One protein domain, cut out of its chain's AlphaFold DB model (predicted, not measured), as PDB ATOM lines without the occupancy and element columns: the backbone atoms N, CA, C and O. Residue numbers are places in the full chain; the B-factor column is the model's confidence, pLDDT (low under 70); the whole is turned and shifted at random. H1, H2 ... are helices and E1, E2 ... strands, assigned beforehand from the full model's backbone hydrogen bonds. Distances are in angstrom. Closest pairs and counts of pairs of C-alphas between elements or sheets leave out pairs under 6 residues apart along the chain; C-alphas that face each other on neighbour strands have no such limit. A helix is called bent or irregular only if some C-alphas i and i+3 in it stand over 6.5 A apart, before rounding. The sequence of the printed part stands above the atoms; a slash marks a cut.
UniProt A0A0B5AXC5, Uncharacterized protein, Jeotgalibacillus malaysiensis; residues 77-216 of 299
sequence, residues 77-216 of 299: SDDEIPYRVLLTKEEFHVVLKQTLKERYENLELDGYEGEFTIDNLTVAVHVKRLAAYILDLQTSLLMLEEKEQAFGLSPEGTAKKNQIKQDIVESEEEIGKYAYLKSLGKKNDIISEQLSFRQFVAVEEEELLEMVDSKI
ATOM      1  N   SER A  77      -8.333 -50.038  22.756       80.12
ATOM      2  CA  SER A  77      -7.259 -51.036  22.796       80.12
ATOM      3  C   SER A  77      -7.128 -51.703  24.172       80.12
ATOM      4  O   SER A  77      -7.627 -51.222  25.191       80.12
ATOM      5  N   ASP A  78      -6.418 -52.835  24.221       77.31
ATOM      6  CA  ASP A  78      -6.221 -53.600  25.461       77.31
ATOM      7  C   ASP A  78      -5.484 -52.803  26.552       77.31
ATOM      8  O   ASP A  78      -5.595 -53.127  27.740       77.31
ATOM      9  N   ASP A  79      -4.683 -51.809  26.172       79.56
ATOM     10  CA  ASP A  79      -3.909 -50.934  27.054       79.56
ATOM     11  C   ASP A  79      -4.612 -49.613  27.394       79.56
ATOM     12  O   ASP A  79      -4.050 -48.788  28.121       79.56
ATOM     13  N   GLU A  80      -5.853 -49.441  26.943       84.31
ATOM     14  CA  GLU A  80      -6.674 -48.259  27.171       84.31
ATOM     15  C   GLU A  80      -7.874 -48.558  28.082       84.31
ATOM     16  O   GLU A  80      -8.374 -49.682  28.206       84.31
ATOM     17  N   ILE A  81      -8.306 -47.517  28.786       88.19
ATOM     18  CA  ILE A  81      -9.445 -47.517  29.694       88.19
ATOM     19  C   ILE A  81     -10.318 -46.310  29.327       88.19
ATOM     20  O   ILE A  81      -9.849 -45.172  29.427       88.19
ATOM     21  N   PRO A  82     -11.585 -46.513  28.927       91.69
ATOM     22  CA  PRO A  82     -12.520 -45.420  28.695       91.69
ATOM     23  C   PRO A  82     -12.699 -44.606  29.974       91.69
ATOM     24  O   PRO A  82     -12.788 -45.192  31.052       91.69
ATOM     25  N   TYR A  83     -12.839 -43.279  29.892       90.44
ATOM     26  CA  TYR A  83     -13.013 -42.476  31.111       90.44
ATOM     27  C   TYR A  83     -14.152 -42.997  31.980       90.44
ATOM     28  O   TYR A  83     -13.967 -43.120  33.191       90.44
ATOM     29  N   ARG A  84     -15.274 -43.362  31.345       90.31
ATOM     30  CA  ARG A  84     -16.510 -43.852  31.975       90.31
ATOM     31  C   ARG A  84     -16.387 -45.107  32.822       90.31
ATOM     32  O   ARG A  84     -17.295 -45.410  33.580       90.31
ATOM     33  N   VAL A  85     -15.278 -45.827  32.703       90.62
ATOM     34  CA  VAL A  85     -14.942 -46.924  33.617       90.62
ATOM     35  C   VAL A  85     -14.602 -46.397  35.015       90.62
ATOM     36  O   VAL A  85     -14.761 -47.114  36.001       90.62
ATOM     37  N   LEU A  86     -14.114 -45.159  35.107       91.06
ATOM     38  CA  LEU A  86     -13.552 -44.593  36.324       91.06
ATOM     39  C   LEU A  86     -14.336 -43.402  36.881       91.06
ATOM     40  O   LEU A  86     -14.581 -43.400  38.088       91.06
ATOM     41  N   LEU A  87     -14.665 -42.397  36.058       91.19
ATOM     42  CA  LEU A  87     -15.309 -41.166  36.541       91.19
ATOM     43  C   LEU A  87     -16.823 -41.199  36.296       91.19
ATOM     44  O   LEU A  87     -17.331 -41.844  35.379       91.19
ATOM     45  N   THR A  88     -17.558 -40.455  37.109       90.88
ATOM     46  CA  THR A  88     -18.930 -40.057  36.786       90.88
ATOM     47  C   THR A  88     -18.930 -38.882  35.805       90.88
ATOM     48  O   THR A  88     -17.898 -38.251  35.548       90.88
ATOM     49  N   LYS A  89     -20.102 -38.549  35.250       89.00
ATOM     50  CA  LYS A  89     -20.236 -37.390  34.355       89.00
ATOM     51  C   LYS A  89     -19.907 -36.087  35.094       89.00
ATOM     52  O   LYS A  89     -19.226 -35.219  34.553       89.00
ATOM     53  N   GLU A  90     -20.360 -35.968  36.336       90.25
ATOM     54  CA  GLU A  90     -20.125 -34.821  37.207       90.25
ATOM     55  C   GLU A  90     -18.639 -34.680  37.554       90.25
ATOM     56  O   GLU A  90     -18.077 -33.591  37.430       90.25
ATOM     57  N   GLU A  91     -17.979 -35.782  37.919       91.69
ATOM     58  CA  GLU A  91     -16.535 -35.802  38.185       91.69
ATOM     59  C   GLU A  91     -15.735 -35.408  36.941       91.69
ATOM     60  O   GLU A  91     -14.839 -34.567  37.014       91.69
ATOM     61  N   PHE A  92     -16.084 -35.956  35.774       90.44
ATOM     62  CA  PHE A  92     -15.434 -35.595  34.518       90.44
ATOM     63  C   PHE A  92     -15.573 -34.106  34.200       90.44
ATOM     64  O   PHE A  92     -14.598 -33.475  33.801       90.44
ATOM     65  N   HIS A  93     -16.748 -33.517  34.425       88.12
ATOM     66  CA  HIS A  93     -16.966 -32.083  34.247       88.12
ATOM     67  C   HIS A  93     -16.095 -31.232  35.177       88.12
ATOM     68  O   HIS A  93     -15.550 -30.220  34.733       88.12
ATOM     69  N   VAL A  94     -15.912 -31.639  36.438       89.88
ATOM     70  CA  VAL A  94     -14.997 -30.953  37.368       89.88
ATOM     71  C   VAL A  94     -13.574 -30.956  36.815       89.88
ATOM     72  O   VAL A  94     -12.941 -29.901  36.730       89.88
ATOM     73  N   VAL A  95     -13.089 -32.119  36.372       90.56
ATOM     74  CA  VAL A  95     -11.745 -32.249  35.793       90.56
ATOM     75  C   VAL A  95     -11.618 -31.401  34.533       90.56
ATOM     76  O   VAL A  95     -10.679 -30.614  34.391       90.56
ATOM     77  N   LEU A  96     -12.590 -31.504  33.629       86.88
ATOM     78  CA  LEU A  96     -12.543 -30.820  32.350       86.88
ATOM     79  C   LEU A  96     -12.596 -29.299  32.526       86.88
ATOM     80  O   LEU A  96     -11.816 -28.598  31.883       86.88
ATOM     81  N   LYS A  97     -13.411 -28.786  33.456       86.25
ATOM     82  CA  LYS A  97     -13.449 -27.362  33.823       86.25
ATOM     83  C   LYS A  97     -12.081 -26.848  34.247       86.25
ATOM     84  O   LYS A  97     -11.682 -25.770  33.811       86.25
ATOM     85  N   GLN A  98     -11.332 -27.622  35.028       84.75
ATOM     86  CA  GLN A  98      -9.989 -27.215  35.441       84.75
ATOM     87  C   GLN A  98      -8.963 -27.255  34.313       84.75
ATOM     88  O   GLN A  98      -8.031 -26.452  34.307       84.75
ATOM     89  N   THR A  99      -9.158 -28.122  33.322       82.31
ATOM     90  CA  THR A  99      -8.294 -28.153  32.132       82.31
ATOM     91  C   THR A  99      -8.661 -27.103  31.079       82.31
ATOM     92  O   THR A  99      -7.780 -26.627  30.366       82.31
ATOM     93  N   LEU A 100      -9.938 -26.709  30.995       76.69
ATOM     94  CA  LEU A 100     -10.464 -25.774  29.997       76.69
ATOM     95  C   LEU A 100     -10.663 -24.346  30.511       76.69
ATOM     96  O   LEU A 100     -10.936 -23.491  29.674       76.69
ATOM     97  N   LYS A 101     -10.552 -24.091  31.826       68.44
ATOM     98  CA  LYS A 101     -10.805 -22.824  32.552       68.44
ATOM     99  C   LYS A 101     -11.591 -21.774  31.753       68.44
ATOM    100  O   LYS A 101     -12.813 -21.735  31.832       68.44
ATOM    101  N   GLU A 102     -10.904 -20.961  30.950       63.72
ATOM    102  CA  GLU A 102     -11.472 -19.825  30.202       63.72
ATOM    103  C   GLU A 102     -12.447 -20.205  29.068       63.72
ATOM    104  O   GLU A 102     -13.292 -19.402  28.680       63.72
ATOM    105  N   ARG A 103     -12.346 -21.415  28.508       63.66
ATOM    106  CA  ARG A 103     -13.202 -21.892  27.404       63.66
ATOM    107  C   ARG A 103     -14.389 -22.715  27.885       63.66
ATOM    108  O   ARG A 103     -15.365 -22.831  27.151       63.66
ATOM    109  N   TYR A 104     -14.310 -23.271  29.094       63.41
ATOM    110  CA  TYR A 104     -15.319 -24.188  29.623       63.41
ATOM    111  C   TYR A 104     -16.697 -23.529  29.757       63.41
ATOM    112  O   TYR A 104     -17.701 -24.129  29.396       63.41
ATOM    113  N   GLU A 105     -16.749 -22.277  30.221       60.06
ATOM    114  CA  GLU A 105     -18.006 -21.563  30.502       60.06
ATOM    115  C   GLU A 105     -18.887 -21.331  29.260       60.06
ATOM    116  O   GLU A 105     -20.071 -21.040  29.397       60.06
ATOM    117  N   ASN A 106     -18.328 -21.490  28.055       55.88
ATOM    118  CA  ASN A 106     -19.018 -21.266  26.781       55.88
ATOM    119  C   ASN A 106     -19.233 -22.554  25.964       55.88
ATOM    120  O   ASN A 106     -19.674 -22.473  24.817       55.88
ATOM    121  N   LEU A 107     -18.888 -23.726  26.511       60.28
ATOM    122  CA  LEU A 107     -18.980 -25.011  25.817       60.28
ATOM    123  C   LEU A 107     -20.149 -25.835  26.367       60.28
ATOM    124  O   LEU A 107     -20.148 -26.241  27.527       60.28
ATOM    125  N   GLU A 108     -21.125 -26.136  25.509       55.19
ATOM    126  CA  GLU A 108     -22.051 -27.241  25.753       55.19
ATOM    127  C   GLU A 108     -21.279 -28.549  25.556       55.19
ATOM    128  O   GLU A 108     -20.980 -28.966  24.437       55.19
ATOM    129  N   LEU A 109     -20.886 -29.162  26.668       60.34
ATOM    130  CA  LEU A 109     -20.210 -30.452  26.668       60.34
ATOM    131  C   LEU A 109     -21.261 -31.550  26.662       60.34
ATOM    132  O   LEU A 109     -21.731 -32.004  27.706       60.34
ATOM    133  N   ASP A 110     -21.632 -31.961  25.460       50.19
ATOM    134  CA  ASP A 110     -22.494 -33.115  25.255       50.19
ATOM    135  C   ASP A 110     -21.606 -34.334  24.995       50.19
ATOM    136  O   ASP A 110     -21.402 -34.772  23.867       50.19
ATOM    137  N   GLY A 111     -20.954 -34.821  26.051       58.41
ATOM    138  CA  GLY A 111     -20.089 -35.983  25.907       58.41
ATOM    139  C   GLY A 111     -19.264 -36.313  27.134       58.41
ATOM    140  O   GLY A 111     -18.793 -35.441  27.861       58.41
ATOM    141  N   TYR A 112     -19.077 -37.611  27.325       74.12
ATOM    142  CA  TYR A 112     -18.148 -38.187  28.282       74.12
ATOM    143  C   TYR A 112     -17.371 -39.314  27.589       74.12
ATOM    144  O   TYR A 112     -17.396 -40.479  27.982       74.12
ATOM    145  N   GLU A 113     -16.764 -38.951  26.460       73.75
ATOM    146  CA  GLU A 113     -16.090 -39.870  25.548       73.75
ATOM    147  C   GLU A 113     -14.573 -39.668  25.579       73.75
ATOM    148  O   GLU A 113     -14.069 -38.563  25.800       73.75
ATOM    149  N   GLY A 114     -13.850 -40.761  25.352       83.44
ATOM    150  CA  GLY A 114     -12.394 -40.819  25.334       83.44
ATOM    151  C   GLY A 114     -11.834 -41.813  26.346       83.44
ATOM    152  O   GLY A 114     -12.564 -42.433  27.126       83.44
ATOM    153  N   GLU A 115     -10.516 -41.958  26.311       88.56
ATOM    154  CA  GLU A 115      -9.790 -42.974  27.065       88.56
ATOM    155  C   GLU A 115      -8.467 -42.465  27.643       88.56
ATOM    156  O   GLU A 115      -7.959 -41.392  27.304       88.56
ATOM    157  N   PHE A 116      -7.900 -43.249  28.545       85.38
ATOM    158  CA  PHE A 116      -6.552 -43.074  29.058       85.38
ATOM    159  C   PHE A 116      -5.848 -44.425  29.106       85.38
ATOM    160  O   PHE A 116      -6.481 -45.471  29.204       85.38
ATOM    161  N   THR A 117      -4.524 -44.409  29.052       85.06
ATOM    162  CA  THR A 117      -3.731 -45.637  29.112       85.06
ATOM    163  C   THR A 117      -3.707 -46.217  30.526       85.06
ATOM    164  O   THR A 117      -3.764 -45.475  31.510       85.06
ATOM    165  N   ILE A 118      -3.538 -47.535  30.645       79.81
ATOM    166  CA  ILE A 118      -3.388 -48.222  31.941       79.81
ATOM    167  C   ILE A 118      -2.246 -47.620  32.774       79.81
ATOM    168  O   ILE A 118      -2.389 -47.478  33.986       79.81
ATOM    169  N   ASP A 119      -1.150 -47.194  32.140       77.31
ATOM    170  CA  ASP A 119      -0.020 -46.547  32.826       77.31
ATOM    171  C   ASP A 119      -0.435 -45.282  33.597       77.31
ATOM    172  O   ASP A 119       0.144 -44.944  34.629       77.31
ATOM    173  N   ASN A 120      -1.479 -44.598  33.130       80.19
ATOM    174  CA  ASN A 120      -2.012 -43.397  33.759       80.19
ATOM    175  C   ASN A 120      -3.093 -43.680  34.810       80.19
ATOM    176  O   ASN A 120      -3.570 -42.736  35.443       80.19
ATOM    177  N   LEU A 121      -3.484 -44.943  35.022       82.69
ATOM    178  CA  LEU A 121      -4.624 -45.298  35.864       82.69
ATOM    179  C   LEU A 121      -4.482 -44.779  37.298       82.69
ATOM    180  O   LEU A 121      -5.414 -44.165  37.804       82.69
ATOM    181  N   THR A 122      -3.324 -44.941  37.940       79.06
ATOM    182  CA  THR A 122      -3.116 -44.466  39.321       79.06
ATOM    183  C   THR A 122      -3.342 -42.959  39.453       79.06
ATOM    184  O   THR A 122      -3.986 -42.503  40.397       79.06
ATOM    185  N   VAL A 123      -2.862 -42.179  38.479       83.31
ATOM    186  CA  VAL A 123      -3.073 -40.726  38.458       83.31
ATOM    187  C   VAL A 123      -4.529 -40.390  38.162       83.31
ATOM    188  O   VAL A 123      -5.089 -39.506  38.803       83.31
ATOM    189  N   ALA A 124      -5.171 -41.116  37.248       85.88
ATOM    190  CA  ALA A 124      -6.587 -40.938  36.961       85.88
ATOM    191  C   ALA A 124      -7.456 -41.209  38.208       85.88
ATOM    192  O   ALA A 124      -8.375 -40.438  38.483       85.88
ATOM    193  N   VAL A 125      -7.142 -42.244  39.005       86.44
ATOM    194  CA  VAL A 125      -7.835 -42.535  40.279       86.44
ATOM    195  C   VAL A 125      -7.625 -41.408  41.291       86.44
ATOM    196  O   VAL A 125      -8.564 -41.012  41.979       86.44
ATOM    197  N   HIS A 126      -6.418 -40.849  41.377       86.06
ATOM    198  CA  HIS A 126      -6.167 -39.695  42.243       86.06
ATOM    199  C   HIS A 126      -7.006 -38.480  41.831       86.06
ATOM    200  O   HIS A 126      -7.709 -37.892  42.653       86.06
ATOM    201  N   VAL A 127      -7.021 -38.161  40.534       88.06
ATOM    202  CA  VAL A 127      -7.831 -37.066  39.983       88.06
ATOM    203  C   VAL A 127      -9.327 -37.297  40.216       88.06
ATOM    204  O   VAL A 127     -10.023 -36.353  40.587       88.06
ATOM    205  N   LYS A 128      -9.820 -38.538  40.082       91.69
ATOM    206  CA  LYS A 128     -11.196 -38.908  40.450       91.69
ATOM    207  C   LYS A 128     -11.509 -38.524  41.893       91.69
ATOM    208  O   LYS A 128     -12.520 -37.882  42.154       91.69
ATOM    209  N   ARG A 129     -10.646 -38.912  42.835       88.50
ATOM    210  CA  ARG A 129     -10.863 -38.665  44.269       88.50
ATOM    211  C   ARG A 129     -10.880 -37.179  44.595       88.50
ATOM    212  O   ARG A 129     -11.737 -36.745  45.358       88.50
ATOM    213  N   LEU A 130      -9.988 -36.400  43.983       87.62
ATOM    214  CA  LEU A 130     -10.009 -34.940  44.095       87.62
ATOM    215  C   LEU A 130     -11.307 -34.353  43.526       87.62
ATOM    216  O   LEU A 130     -11.912 -33.492  44.159       87.62
ATOM    217  N   ALA A 131     -11.768 -34.835  42.369       92.12
ATOM    218  CA  ALA A 131     -13.012 -34.373  41.761       92.12
ATOM    219  C   ALA A 131     -14.235 -34.682  42.644       92.12
ATOM    220  O   ALA A 131     -15.047 -33.791  42.889       92.12
ATOM    221  N   ALA A 132     -14.331 -35.902  43.180       90.75
ATOM    222  CA  ALA A 132     -15.383 -36.292  44.118       90.75
ATOM    223  C   ALA A 132     -15.350 -35.439  45.399       90.75
ATOM    224  O   ALA A 132     -16.379 -34.918  45.829       90.75
ATOM    225  N   TYR A 133     -14.158 -35.205  45.958       92.06
ATOM    226  CA  TYR A 133     -13.983 -34.337  47.122       92.06
ATOM    227  C   TYR A 133     -14.441 -32.896  46.852       92.06
ATOM    228  O   TYR A 133     -15.139 -32.304  47.675       92.06
ATOM    229  N   ILE A 134     -14.121 -32.337  45.681       91.81
ATOM    230  CA  ILE A 134     -14.592 -31.005  45.277       91.81
ATOM    231  C   ILE A 134     -16.123 -30.954  45.212       91.81
ATOM    232  O   ILE A 134     -16.704 -29.976  45.681       91.81
ATOM    233  N   LEU A 135     -16.790 -31.980  44.673       92.06
ATOM    234  CA  LEU A 135     -18.260 -32.036  44.618       92.06
ATOM    235  C   LEU A 135     -18.886 -32.032  46.026       92.06
ATOM    236  O   LEU A 135     -19.837 -31.282  46.284       92.06
ATOM    237  N   ASP A 136     -18.314 -32.792  46.962       89.19
ATOM    238  CA  ASP A 136     -18.746 -32.804  48.367       89.19
ATOM    239  C   ASP A 136     -18.542 -31.436  49.042       89.19
ATOM    240  O   ASP A 136     -19.415 -30.937  49.769       89.19
ATOM    241  N   LEU A 137     -17.404 -30.788  48.774       89.19
ATOM    242  CA  LEU A 137     -17.104 -29.445  49.268       89.19
ATOM    243  C   LEU A 137     -18.047 -28.391  48.681       89.19
ATOM    244  O   LEU A 137     -18.526 -27.532  49.422       89.19
ATOM    245  N   GLN A 138     -18.357 -28.457  47.385       92.31
ATOM    246  CA  GLN A 138     -19.299 -27.550  46.724       92.31
ATOM    247  C   GLN A 138     -20.709 -27.696  47.305       92.31
ATOM    248  O   GLN A 138     -21.357 -26.695  47.607       92.31
ATOM    249  N   THR A 139     -21.149 -28.931  47.554       92.38
ATOM    250  CA  THR A 139     -22.434 -29.215  48.214       92.38
ATOM    251  C   THR A 139     -22.466 -28.623  49.622       92.38
ATOM    252  O   THR A 139     -23.407 -27.923  49.997       92.38
ATOM    253  N   SER A 140     -21.394 -28.827  50.389       91.31
ATOM    254  CA  SER A 140     -21.259 -28.283  51.744       91.31
ATOM    255  C   SER A 140     -21.217 -26.750  51.756       91.31
ATOM    256  O   SER A 140     -21.788 -26.112  52.644       91.31
ATOM    257  N   LEU A 141     -20.554 -26.146  50.767       94.06
ATOM    258  CA  LEU A 141     -20.472 -24.699  50.606       94.06
ATOM    259  C   LEU A 141     -21.850 -24.099  50.325       94.06
ATOM    260  O   LEU A 141     -22.214 -23.124  50.982       94.06
ATOM    261  N   LEU A 142     -22.626 -24.709  49.423       95.00
ATOM    262  CA  LEU A 142     -23.993 -24.283  49.119       95.00
ATOM    263  C   LEU A 142     -24.868 -24.276  50.380       95.00
ATOM    264  O   LEU A 142     -25.515 -23.272  50.666       95.00
ATOM    265  N   MET A 143     -24.805 -25.330  51.202       93.62
ATOM    266  CA  MET A 143     -25.551 -25.387  52.471       93.62
ATOM    267  C   MET A 143     -25.177 -24.244  53.432       93.62
ATOM    268  O   MET A 143     -26.038 -23.690  54.125       93.62
ATOM    269  N   LEU A 144     -23.892 -23.878  53.505       91.69
ATOM    270  CA  LEU A 144     -23.433 -22.757  54.333       91.69
ATOM    271  C   LEU A 144     -23.853 -21.402  53.756       91.69
ATOM    272  O   LEU A 144     -24.181 -20.499  54.524       91.69
ATOM    273  N   GLU A 145     -23.857 -21.254  52.432       94.81
ATOM    274  CA  GLU A 145     -24.291 -20.037  51.745       94.81
ATOM    275  C   GLU A 145     -25.793 -19.793  51.907       94.81
ATOM    276  O   GLU A 145     -26.189 -18.681  52.254       94.81
ATOM    277  N   GLU A 146     -26.619 -20.830  51.776       95.31
ATOM    278  CA  GLU A 146     -28.058 -20.752  52.052       95.31
ATOM    279  C   GLU A 146     -28.335 -20.351  53.506       95.31
ATOM    280  O   GLU A 146     -29.150 -19.465  53.783       95.31
ATOM    281  N   LYS A 147     -27.613 -20.954  54.461       94.38
ATOM    282  CA  LYS A 147     -27.736 -20.601  55.880       94.38
ATOM    283  C   LYS A 147     -27.325 -19.156  56.151       94.38
ATOM    284  O   LYS A 147     -28.006 -18.469  56.913       94.38
ATOM    285  N   GLU A 148     -26.229 -18.694  55.551       94.81
ATOM    286  CA  GLU A 148     -25.763 -17.314  55.683       94.81
ATOM    287  C   GLU A 148     -26.806 -16.318  55.176       94.81
ATOM    288  O   GLU A 148     -27.093 -15.337  55.860       94.81
ATOM    289  N   GLN A 149     -27.405 -16.597  54.017       94.38
ATOM    290  CA  GLN A 149     -28.443 -15.755  53.426       94.38
ATOM    291  C   GLN A 149     -29.705 -15.691  54.295       94.38
ATOM    292  O   GLN A 149     -30.309 -14.627  54.416       94.38
ATOM    293  N   ALA A 150     -30.100 -16.810  54.906       94.62
ATOM    294  CA  ALA A 150     -31.332 -16.888  55.687       94.62
ATOM    295  C   ALA A 150     -31.186 -16.379  57.134       94.62
ATOM    296  O   ALA A 150     -32.094 -15.730  57.654       94.62
ATOM    297  N   PHE A 151     -30.068 -16.682  57.798       92.50
ATOM    298  CA  PHE A 151     -29.910 -16.489  59.249       92.50
ATOM    299  C   PHE A 151     -28.565 -15.876  59.661       92.50
ATOM    300  O   PHE A 151     -28.367 -15.585  60.842       92.50
ATOM    301  N   GLY A 152     -27.640 -15.683  58.718       92.31
ATOM    302  CA  GLY A 152     -26.244 -15.368  59.009       92.31
ATOM    303  C   GLY A 152     -25.448 -16.584  59.501       92.31
ATOM    304  O   GLY A 152     -25.992 -17.622  59.890       92.31
ATOM    305  N   LEU A 153     -24.120 -16.459  59.480       95.12
ATOM    306  CA  LEU A 153     -23.200 -17.461  60.019       95.12
ATOM    307  C   LEU A 153     -22.568 -16.972  61.324       95.12
ATOM    308  O   LEU A 153     -22.344 -15.780  61.527       95.12
ATOM    309  N   SER A 154     -22.258 -17.917  62.213       96.38
ATOM    310  CA  SER A 154     -21.366 -17.654  63.343       96.38
ATOM    311  C   SER A 154     -19.930 -17.429  62.841       96.38
ATOM    312  O   SER A 154     -19.606 -17.866  61.735       96.38
ATOM    313  N   PRO A 155     -19.029 -16.845  63.654       96.00
ATOM    314  CA  PRO A 155     -17.614 -16.729  63.295       96.00
ATOM    315  C   PRO A 155     -16.972 -18.070  62.901       96.00
ATOM    316  O   PRO A 155     -16.221 -18.134  61.933       96.00
ATOM    317  N   GLU A 156     -17.321 -19.156  63.598       95.31
ATOM    318  CA  GLU A 156     -16.884 -20.519  63.262       95.31
ATOM    319  C   GLU A 156     -17.455 -20.996  61.918       95.31
ATOM    320  O   GLU A 156     -16.738 -21.593  61.116       95.31
ATOM    321  N   GLY A 157     -18.727 -20.694  61.638       92.25
ATOM    322  CA  GLY A 157     -19.367 -21.005  60.360       92.25
ATOM    323  C   GLY A 157     -18.717 -20.261  59.192       92.25
ATOM    324  O   GLY A 157     -18.443 -20.867  58.159       92.25
ATOM    325  N   THR A 158     -18.399 -18.976  59.366       95.31
ATOM    326  CA  THR A 158     -17.668 -18.176  58.374       95.31
ATOM    327  C   THR A 158     -16.245 -18.699  58.171       95.31
ATOM    328  O   THR A 158     -15.801 -18.825  57.031       95.31
ATOM    329  N   ALA A 159     -15.538 -19.064  59.247       95.38
ATOM    330  CA  ALA A 159     -14.210 -19.667  59.149       95.38
ATOM    331  C   ALA A 159     -14.249 -20.994  58.376       95.38
ATOM    332  O   ALA A 159     -13.453 -21.193  57.461       95.38
ATOM    333  N   LYS A 160     -15.224 -21.869  58.667       93.69
ATOM    334  CA  LYS A 160     -15.390 -23.138  57.947       93.69
ATOM    335  C   LYS A 160     -15.755 -22.926  56.477       93.69
ATOM    336  O   LYS A 160     -15.218 -23.625  55.627       93.69
ATOM    337  N   LYS A 161     -16.609 -21.944  56.170       93.88
ATOM    338  CA  LYS A 161     -16.939 -21.547  54.793       93.88
ATOM    339  C   LYS A 161     -15.690 -21.109  54.022       93.88
ATOM    340  O   LYS A 161     -15.493 -21.539  52.890       93.88
ATOM    341  N   ASN A 162     -14.843 -20.276  54.630       94.88
ATOM    342  CA  ASN A 162     -13.601 -19.816  54.007       94.88
ATOM    343  C   ASN A 162     -12.602 -20.963  53.811       94.88
ATOM    344  O   ASN A 162     -12.002 -21.044  52.745       94.88
ATOM    345  N   GLN A 163     -12.489 -21.873  54.785       90.50
ATOM    346  CA  GLN A 163     -11.665 -23.073  54.644       90.50
ATOM    347  C   GLN A 163     -12.136 -23.936  53.471       90.50
ATOM    348  O   GLN A 163     -11.332 -24.293  52.629       90.50
ATOM    349  N   ILE A 164     -13.442 -24.204  53.360       89.75
ATOM    350  CA  ILE A 164     -13.998 -24.983  52.244       89.75
ATOM    351  C   ILE A 164     -13.677 -24.321  50.897       89.75
ATOM    352  O   ILE A 164     -13.297 -25.005  49.955       89.75
ATOM    353  N   LYS A 165     -13.792 -22.988  50.798       94.44
ATOM    354  CA  LYS A 165     -13.413 -22.261  49.576       94.44
ATOM    355  C   LYS A 165     -11.936 -22.444  49.234       94.44
ATOM    356  O   LYS A 165     -11.615 -22.616  48.063       94.44
ATOM    357  N   GLN A 166     -11.062 -22.404  50.234       92.00
ATOM    358  CA  GLN A 166      -9.633 -22.630  50.049       92.00
ATOM    359  C   GLN A 166      -9.342 -24.079  49.632       92.00
ATOM    360  O   GLN A 166      -8.657 -24.279  48.635       92.00
ATOM    361  N   ASP A 167      -9.927 -25.067  50.312       84.38
ATOM    362  CA  ASP A 167      -9.753 -26.493  50.007       84.38
ATOM    363  C   ASP A 167     -10.200 -26.824  48.570       84.38
ATOM    364  O   ASP A 167      -9.554 -27.622  47.888       84.38
ATOM    365  N   ILE A 168     -11.281 -26.191  48.085       89.69
ATOM    366  CA  ILE A 168     -11.720 -26.303  46.684       89.69
ATOM    367  C   ILE A 168     -10.624 -25.783  45.753       89.69
ATOM    368  O   ILE A 168     -10.224 -26.503  44.845       89.69
ATOM    369  N   VAL A 169     -10.123 -24.565  45.980       91.31
ATOM    370  CA  VAL A 169      -9.090 -23.957  45.122       91.31
ATOM    371  C   VAL A 169      -7.820 -24.807  45.101       91.31
ATOM    372  O   VAL A 169      -7.293 -25.082  44.027       91.31
ATOM    373  N   GLU A 170      -7.354 -25.277  46.259       86.19
ATOM    374  CA  GLU A 170      -6.161 -26.124  46.364       86.19
ATOM    375  C   GLU A 170      -6.340 -27.455  45.617       86.19
ATOM    376  O   GLU A 170      -5.461 -27.866  44.857       86.19
ATOM    377  N   SER A 171      -7.506 -28.091  45.757       86.38
ATOM    378  CA  SER A 171      -7.827 -29.341  45.056       86.38
ATOM    379  C   SER A 171      -7.950 -29.134  43.541       86.38
ATOM    380  O   SER A 171      -7.495 -29.961  42.752       86.38
ATOM    381  N   GLU A 172      -8.543 -28.018  43.109       89.31
ATOM    382  CA  GLU A 172      -8.659 -27.636  41.698       89.31
ATOM    383  C   GLU A 172      -7.286 -27.369  41.062       89.31
ATOM    384  O   GLU A 172      -7.011 -27.818  39.944       89.31
ATOM    385  N   GLU A 173      -6.400 -26.673  41.779       87.50
ATOM    386  CA  GLU A 173      -5.010 -26.468  41.369       87.50
ATOM    387  C   GLU A 173      -4.252 -27.790  41.272       87.50
ATOM    388  O   GLU A 173      -3.475 -27.988  40.336       87.50
ATOM    389  N   GLU A 174      -4.488 -28.710  42.208       83.88
ATOM    390  CA  GLU A 174      -3.891 -30.036  42.184       83.88
ATOM    391  C   GLU A 174      -4.360 -30.859  40.978       83.88
ATOM    392  O   GLU A 174      -3.520 -31.399  40.256       83.88
ATOM    393  N   ILE A 175      -5.661 -30.876  40.665       86.00
ATOM    394  CA  ILE A 175      -6.173 -31.492  39.429       86.00
ATOM    395  C   ILE A 175      -5.459 -30.913  38.203       86.00
ATOM    396  O   ILE A 175      -5.032 -31.671  37.332       86.00
ATOM    397  N   GLY A 176      -5.261 -29.592  38.146       84.81
ATOM    398  CA  GLY A 176      -4.562 -28.923  37.042       84.81
ATOM    399  C   GLY A 176      -3.090 -29.328  36.867       84.81
ATOM    400  O   GLY A 176      -2.532 -29.150  35.783       84.81
ATOM    401  N   LYS A 177      -2.450 -29.899  37.896       82.56
ATOM    402  CA  LYS A 177      -1.090 -30.460  37.794       82.56
ATOM    403  C   LYS A 177      -1.095 -31.800  37.060       82.56
ATOM    404  O   LYS A 177      -0.180 -32.083  36.286       82.56
ATOM    405  N   TYR A 178      -2.124 -32.610  37.283       83.88
ATOM    406  CA  TYR A 178      -2.203 -33.973  36.763       83.88
ATOM    407  C   TYR A 178      -2.975 -34.083  35.455       83.88
ATOM    408  O   TYR A 178      -2.645 -34.940  34.641       83.88
ATOM    409  N   ALA A 179      -3.974 -33.237  35.229       85.56
ATOM    410  CA  ALA A 179      -4.848 -33.290  34.068       85.56
ATOM    411  C   ALA A 179      -4.507 -32.189  33.055       85.56
ATOM    412  O   ALA A 179      -4.233 -31.044  33.410       85.56
ATOM    413  N   TYR A 180      -4.532 -32.527  31.769       84.50
ATOM    414  CA  TYR A 180      -4.318 -31.574  30.682       84.50
ATOM    415  C   TYR A 180      -5.044 -32.011  29.414       84.50
ATOM    416  O   TYR A 180      -5.450 -33.162  29.283       84.50
ATOM    417  N   LEU A 181      -5.156 -31.096  28.455       81.62
ATOM    418  CA  LEU A 181      -5.665 -31.403  27.127       81.62
ATOM    419  C   LEU A 181      -4.522 -31.691  26.163       81.62
ATOM    420  O   LEU A 181      -3.637 -30.861  25.940       81.62
ATOM    421  N   LYS A 182      -4.545 -32.886  25.586       79.31
ATOM    422  CA  LYS A 182      -3.634 -33.309  24.532       79.31
ATOM    423  C   LYS A 182      -4.276 -33.020  23.181       79.31
ATOM    424  O   LYS A 182      -5.349 -33.533  22.881       79.31
ATOM    425  N   SER A 183      -3.604 -32.229  22.347       77.06
ATOM    426  CA  SER A 183      -4.028 -32.039  20.958       77.06
ATOM    427  C   SER A 183      -3.769 -33.315  20.152       77.06
ATOM    428  O   SER A 183      -2.649 -33.830  20.139       77.06
ATOM    429  N   LEU A 184      -4.801 -33.814  19.477       71.31
ATOM    430  CA  LEU A 184      -4.766 -35.004  18.620       71.31
ATOM    431  C   LEU A 184      -4.550 -34.661  17.136       71.31
ATOM    432  O   LEU A 184      -4.484 -35.551  16.289       71.31
ATOM    433  N   GLY A 185      -4.414 -33.374  16.810       65.50
ATOM    434  CA  GLY A 185      -4.195 -32.880  15.455       65.50
ATOM    435  C   GLY A 185      -5.277 -31.911  14.986       65.50
ATOM    436  O   GLY A 185      -6.209 -31.562  15.708       65.50
ATOM    437  N   LYS A 186      -5.112 -31.432  13.749       61.03
ATOM    438  CA  LYS A 186      -5.991 -30.441  13.123       61.03
ATOM    439  C   LYS A 186      -6.641 -31.052  11.887       61.03
ATOM    440  O   LYS A 186      -5.939 -31.430  10.950       61.03
ATOM    441  N   LYS A 187      -7.973 -31.119  11.858       53.00
ATOM    442  CA  LYS A 187      -8.741 -31.553  10.681       53.00
ATOM    443  C   LYS A 187      -9.787 -30.493  10.365       53.00
ATOM    444  O   LYS A 187     -10.599 -30.162  11.218       53.00
ATOM    445  N   ASN A 188      -9.754 -29.949   9.147       56.44
ATOM    446  CA  ASN A 188     -10.678 -28.902   8.684       56.44
ATOM    447  C   ASN A 188     -10.792 -27.707   9.652       56.44
ATOM    448  O   ASN A 188     -11.888 -27.303  10.018       56.44
ATOM    449  N   ASP A 189      -9.654 -27.181  10.104       57.47
ATOM    450  CA  ASP A 189      -9.568 -26.070  11.065       57.47
ATOM    451  C   ASP A 189     -10.105 -26.311  12.486       57.47
ATOM    452  O   ASP A 189      -9.950 -25.442  13.341       57.47
ATOM    453  N   ILE A 190     -10.582 -27.519  12.788       59.12
ATOM    454  CA  ILE A 190     -10.942 -27.945  14.141       59.12
ATOM    455  C   ILE A 190      -9.728 -28.638  14.770       59.12
ATOM    456  O   ILE A 190      -9.168 -29.580  14.196       59.12
ATOM    457  N   ILE A 191      -9.299 -28.146  15.935       61.53
ATOM    458  CA  ILE A 191      -8.315 -28.823  16.785       61.53
ATOM    459  C   ILE A 191      -9.091 -29.841  17.616       61.53
ATOM    460  O   ILE A 191      -9.964 -29.450  18.387       61.53
ATOM    461  N   SER A 192      -8.795 -31.129  17.451       68.06
ATOM    462  CA  SER A 192      -9.291 -32.142  18.379       68.06
ATOM    463  C   SER A 192      -8.381 -32.178  19.602       68.06
ATOM    464  O   SER A 192      -7.156 -32.282  19.484       68.06
ATOM    465  N   GLU A 193      -8.976 -32.055  20.781       74.06
ATOM    466  CA  GLU A 193      -8.297 -32.137  22.071       74.06
ATOM    467  C   GLU A 193      -8.946 -33.255  22.886       74.06
ATOM    468  O   GLU A 193     -10.159 -33.442  22.828       74.06
ATOM    469  N   GLN A 194      -8.136 -34.007  23.623       79.31
ATOM    470  CA  GLN A 194      -8.592 -35.075  24.507       79.31
ATOM    471  C   GLN A 194      -8.003 -34.859  25.895       79.31
ATOM    472  O   GLN A 194      -6.852 -34.433  26.027       79.31
ATOM    473  N   LEU A 195      -8.784 -35.162  26.931       82.50
ATOM    474  CA  LEU A 195      -8.282 -35.182  28.298       82.50
ATOM    475  C   LEU A 195      -7.102 -36.167  28.405       82.50
ATOM    476  O   LEU A 195      -6.989 -37.156  27.692       82.50
ATOM    477  N   SER A 196      -6.121 -35.874  29.234       83.94
ATOM    478  CA  SER A 196      -4.961 -36.738  29.424       83.94
ATOM    479  C   SER A 196      -4.382 -36.499  30.805       83.94
ATOM    480  O   SER A 196      -4.540 -35.418  31.377       83.94
ATOM    481  N   PHE A 197      -3.695 -37.510  31.329       82.56
ATOM    482  CA  PHE A 197      -3.113 -37.476  32.664       82.56
ATOM    483  C   PHE A 197      -1.588 -37.513  32.596       82.56
ATOM    484  O   PHE A 197      -1.006 -38.153  31.718       82.56
ATOM    485  N   ARG A 198      -0.928 -36.800  33.510       75.12
ATOM    486  CA  ARG A 198       0.529 -36.757  33.628       75.12
ATOM    487  C   ARG A 198       0.979 -37.655  34.770       75.12
ATOM    488  O   ARG A 198       0.828 -37.302  35.935       75.12
ATOM    489  N   GLN A 199       1.601 -38.774  34.421       62.56
ATOM    490  CA  GLN A 199       2.085 -39.762  35.385       62.56
ATOM    491  C   GLN A 199       3.177 -39.229  36.335       62.56
ATOM    492  O   GLN A 199       3.297 -39.693  37.460       62.56
ATOM    493  N   PHE A 200       3.960 -38.240  35.894       57.47
ATOM    494  CA  PHE A 200       5.233 -37.876  36.529       57.47
ATOM    495  C   PHE A 200       5.255 -36.526  37.253       57.47
ATOM    496  O   PHE A 200       6.314 -36.072  37.664       57.47
ATOM    497  N   VAL A 201       4.119 -35.846  37.399       53.28
ATOM    498  CA  VAL A 201       4.120 -34.475  37.953       53.28
ATOM    499  C   VAL A 201       4.327 -34.448  39.473       53.28
ATOM    500  O   VAL A 201       4.729 -33.419  40.005       53.28
ATOM    501  N   ALA A 202       4.111 -35.575  40.156       42.53
ATOM    502  CA  ALA A 202       4.367 -35.739  41.590       42.53
ATOM    503  C   ALA A 202       5.723 -36.374  41.924       42.53
ATOM    504  O   ALA A 202       6.075 -36.447  43.096       42.53
ATOM    505  N   VAL A 203       6.441 -36.888  40.925       51.59
ATOM    506  CA  VAL A 203       7.724 -37.560  41.143       51.59
ATOM    507  C   VAL A 203       8.780 -36.467  41.232       51.59
ATOM    508  O   VAL A 203       8.921 -35.682  40.289       51.59
ATOM    509  N   GLU A 204       9.481 -36.371  42.366       54.06
ATOM    510  CA  GLU A 204      10.578 -35.410  42.490       54.06
ATOM    511  C   GLU A 204      11.617 -35.683  41.400       54.06
ATOM    512  O   GLU A 204      11.840 -36.828  41.006       54.06
ATOM    513  N   GLU A 205      12.231 -34.621  40.875       56.44
ATOM    514  CA  GLU A 205      13.147 -34.716  39.734       56.44
ATOM    515  C   GLU A 205      14.234 -35.771  39.969       56.44
ATOM    516  O   GLU A 205      14.567 -36.511  39.053       56.44
ATOM    517  N   GLU A 206      14.716 -35.915  41.202       58.88
ATOM    518  CA  GLU A 206      15.711 -36.917  41.594       58.88
ATOM    519  C   GLU A 206      15.199 -38.361  41.463       58.88
ATOM    520  O   GLU A 206      15.895 -39.199  40.896       58.88
ATOM    521  N   GLU A 207      13.962 -38.650  41.873       55.06
ATOM    522  CA  GLU A 207      13.346 -39.975  41.702       55.06
ATOM    523  C   GLU A 207      13.048 -40.257  40.218       55.06
ATOM    524  O   GLU A 207      13.232 -41.371  39.722       55.06
ATOM    525  N   LEU A 208      12.674 -39.222  39.463       59.25
ATOM    526  CA  LEU A 208      12.462 -39.319  38.023       59.25
ATOM    527  C   LEU A 208      13.781 -39.572  37.286       59.25
ATOM    528  O   LEU A 208      13.816 -40.383  36.362       59.25
ATOM    529  N   LEU A 209      14.867 -38.926  37.712       63.41
ATOM    530  CA  LEU A 209      16.217 -39.146  37.207       63.41
ATOM    531  C   LEU A 209      16.717 -40.551  37.548       63.41
ATOM    532  O   LEU A 209      17.273 -41.195  36.670       63.41
ATOM    533  N   GLU A 210      16.432 -41.096  38.733       63.22
ATOM    534  CA  GLU A 210      16.742 -42.498  39.062       63.22
ATOM    535  C   GLU A 210      15.927 -43.496  38.216       63.22
ATOM    536  O   GLU A 210      16.447 -44.510  37.729       63.22
ATOM    537  N   MET A 211      14.644 -43.213  37.970       57.97
ATOM    538  CA  MET A 211      13.808 -44.000  37.055       57.97
ATOM    539  C   MET A 211      14.296 -43.906  35.604       57.97
ATOM    540  O   MET A 211      14.225 -44.879  34.849       57.97
ATOM    541  N   VAL A 212      14.786 -42.739  35.196       57.88
ATOM    542  CA  VAL A 212      15.374 -42.516  33.878       57.88
ATOM    543  C   VAL A 212      16.720 -43.220  33.779       57.88
ATOM    544  O   VAL A 212      16.915 -43.934  32.810       57.88
ATOM    545  N   ASP A 213      17.597 -43.140  34.772       61.06
ATOM    546  CA  ASP A 213      18.908 -43.800  34.790       61.06
ATOM    547  C   ASP A 213      18.786 -45.327  34.868       61.06
ATOM    548  O   ASP A 213      19.567 -46.061  34.261       61.06
ATOM    549  N   SER A 214      17.757 -45.840  35.544       56.59
ATOM    550  CA  SER A 214      17.447 -47.274  35.532       56.59
ATOM    551  C   SER A 214      16.859 -47.754  34.195       56.59
ATOM    552  O   SER A 214      17.054 -48.918  33.834       56.59
ATOM    553  N   LYS A 215      16.188 -46.880  33.426       52.47
ATOM    554  CA  LYS A 215      15.673 -47.168  32.068       52.47
ATOM    555  C   LYS A 215      16.702 -46.918  30.960       52.47
ATOM    556  O   LYS A 215      16.762 -47.679  29.995       52.47
ATOM    557  N   ILE A 216      17.540 -45.894  31.101       53.62
ATOM    558  CA  ILE A 216      18.760 -45.644  30.331       53.62
ATOM    559  C   ILE A 216      19.827 -46.558  30.934       53.62
ATOM    560  O   ILE A 216      20.799 -46.105  31.531       53.62
TER     561      ILE A 216
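AT A GLANCE: This is residues 77 to 216 of the 299 residues of an uncharacterized protein of Jeotgalibacillus malaysiensis (UniProt A0A0B5AXC5). A long helical hairpin, H2 and H3, makes the longest axis; at its end away from the turn, H1 crosses both helices and the strand hairpin E3 and E4 leads on from H3. The tiny pair E1 and E2 lies at the start of H2, and H4 is set apart at the end of a link. The printed part has 140 residues, in the order E1 H1 E2 H2 H3 E3 E4 H4, with two antiparallel two-strand sheets; the class is mixed, helices and strands. It is loose, with a radius of gyration of the C-alphas of 18.5 A, and spans 61 by 43 by 26 A.

HOW THE PARTS SIT: Start at E1, residues 80 to 82, the antiparallel neighbour of E2, residues 115 to 117; N 81 and O 116 are within hydrogen-bond range at 2.8 A. Between them comes H1, residues 89 to 104, irregular, with C-alphas 99 and 102 9.1 A apart and a kink of 74 degrees near residue 98. With residues 91 to 95 alone it touches H2, residues 118 to 151, about perpendicular at 85 degrees; the closest C-alphas, of Glu 91 and Ala 131, are 5.2 A apart. H2 is irregular too, with C-alphas 119 and 122 7.5 A apart. H2 and H3, residues 155 to 178, form a helical hairpin and touch at a shallow tilt of 24 degrees, opposite ways; their closest C-alphas, of Ile 134 and Ile 168, are 5.7 A apart. With residues 95 to 99 alone H1 touches H3, about perpendicular at 80 degrees, closest at the C-alphas of Gln 98 and Gly 176, 5.9 A. Next look at E3, residues 179 to 187, and E4, residues 190 to 197, an antiparallel hairpin with N 182 and O 194 at 2.8 A and N 196 and O 180 at 2.8 A. The closest C-alphas of H1 and E3, of Thr 99 and Tyr 180, are 5.4 A apart. Last comes H4, residues 205 to 215, which touches no helix and is apart from E3. Each O i to N i+4 pair is within hydrogen-bond range in H4, but 10 of 12 in H1, 28 of 30 in H2 and 19 of 20 in H3.

IN THESE COORDINATES: Find C-alpha 80 at (-6.674, -48.259, 27.171), where E1 begins. H1 measures 14.9 A from first to last C-alpha. From C-alpha 118 at (-3.388, -48.222, 31.941) H2 runs 49.6 A, and H3 then runs 35.2 A. E3 is 23.8 A long, E4 22.3 A, and H4 14.8 A, ending at C-alpha 215 at (15.673, -47.168, 32.068).

THE WHOLE: The C-alphas farthest apart, of Phe 151 and Ile 216, are 63.7 A apart. The printed part has no cut, and no link is long. Look for low pLDDT, under 70, in residues 101 to 111, 185 to 192 and 199 to 216.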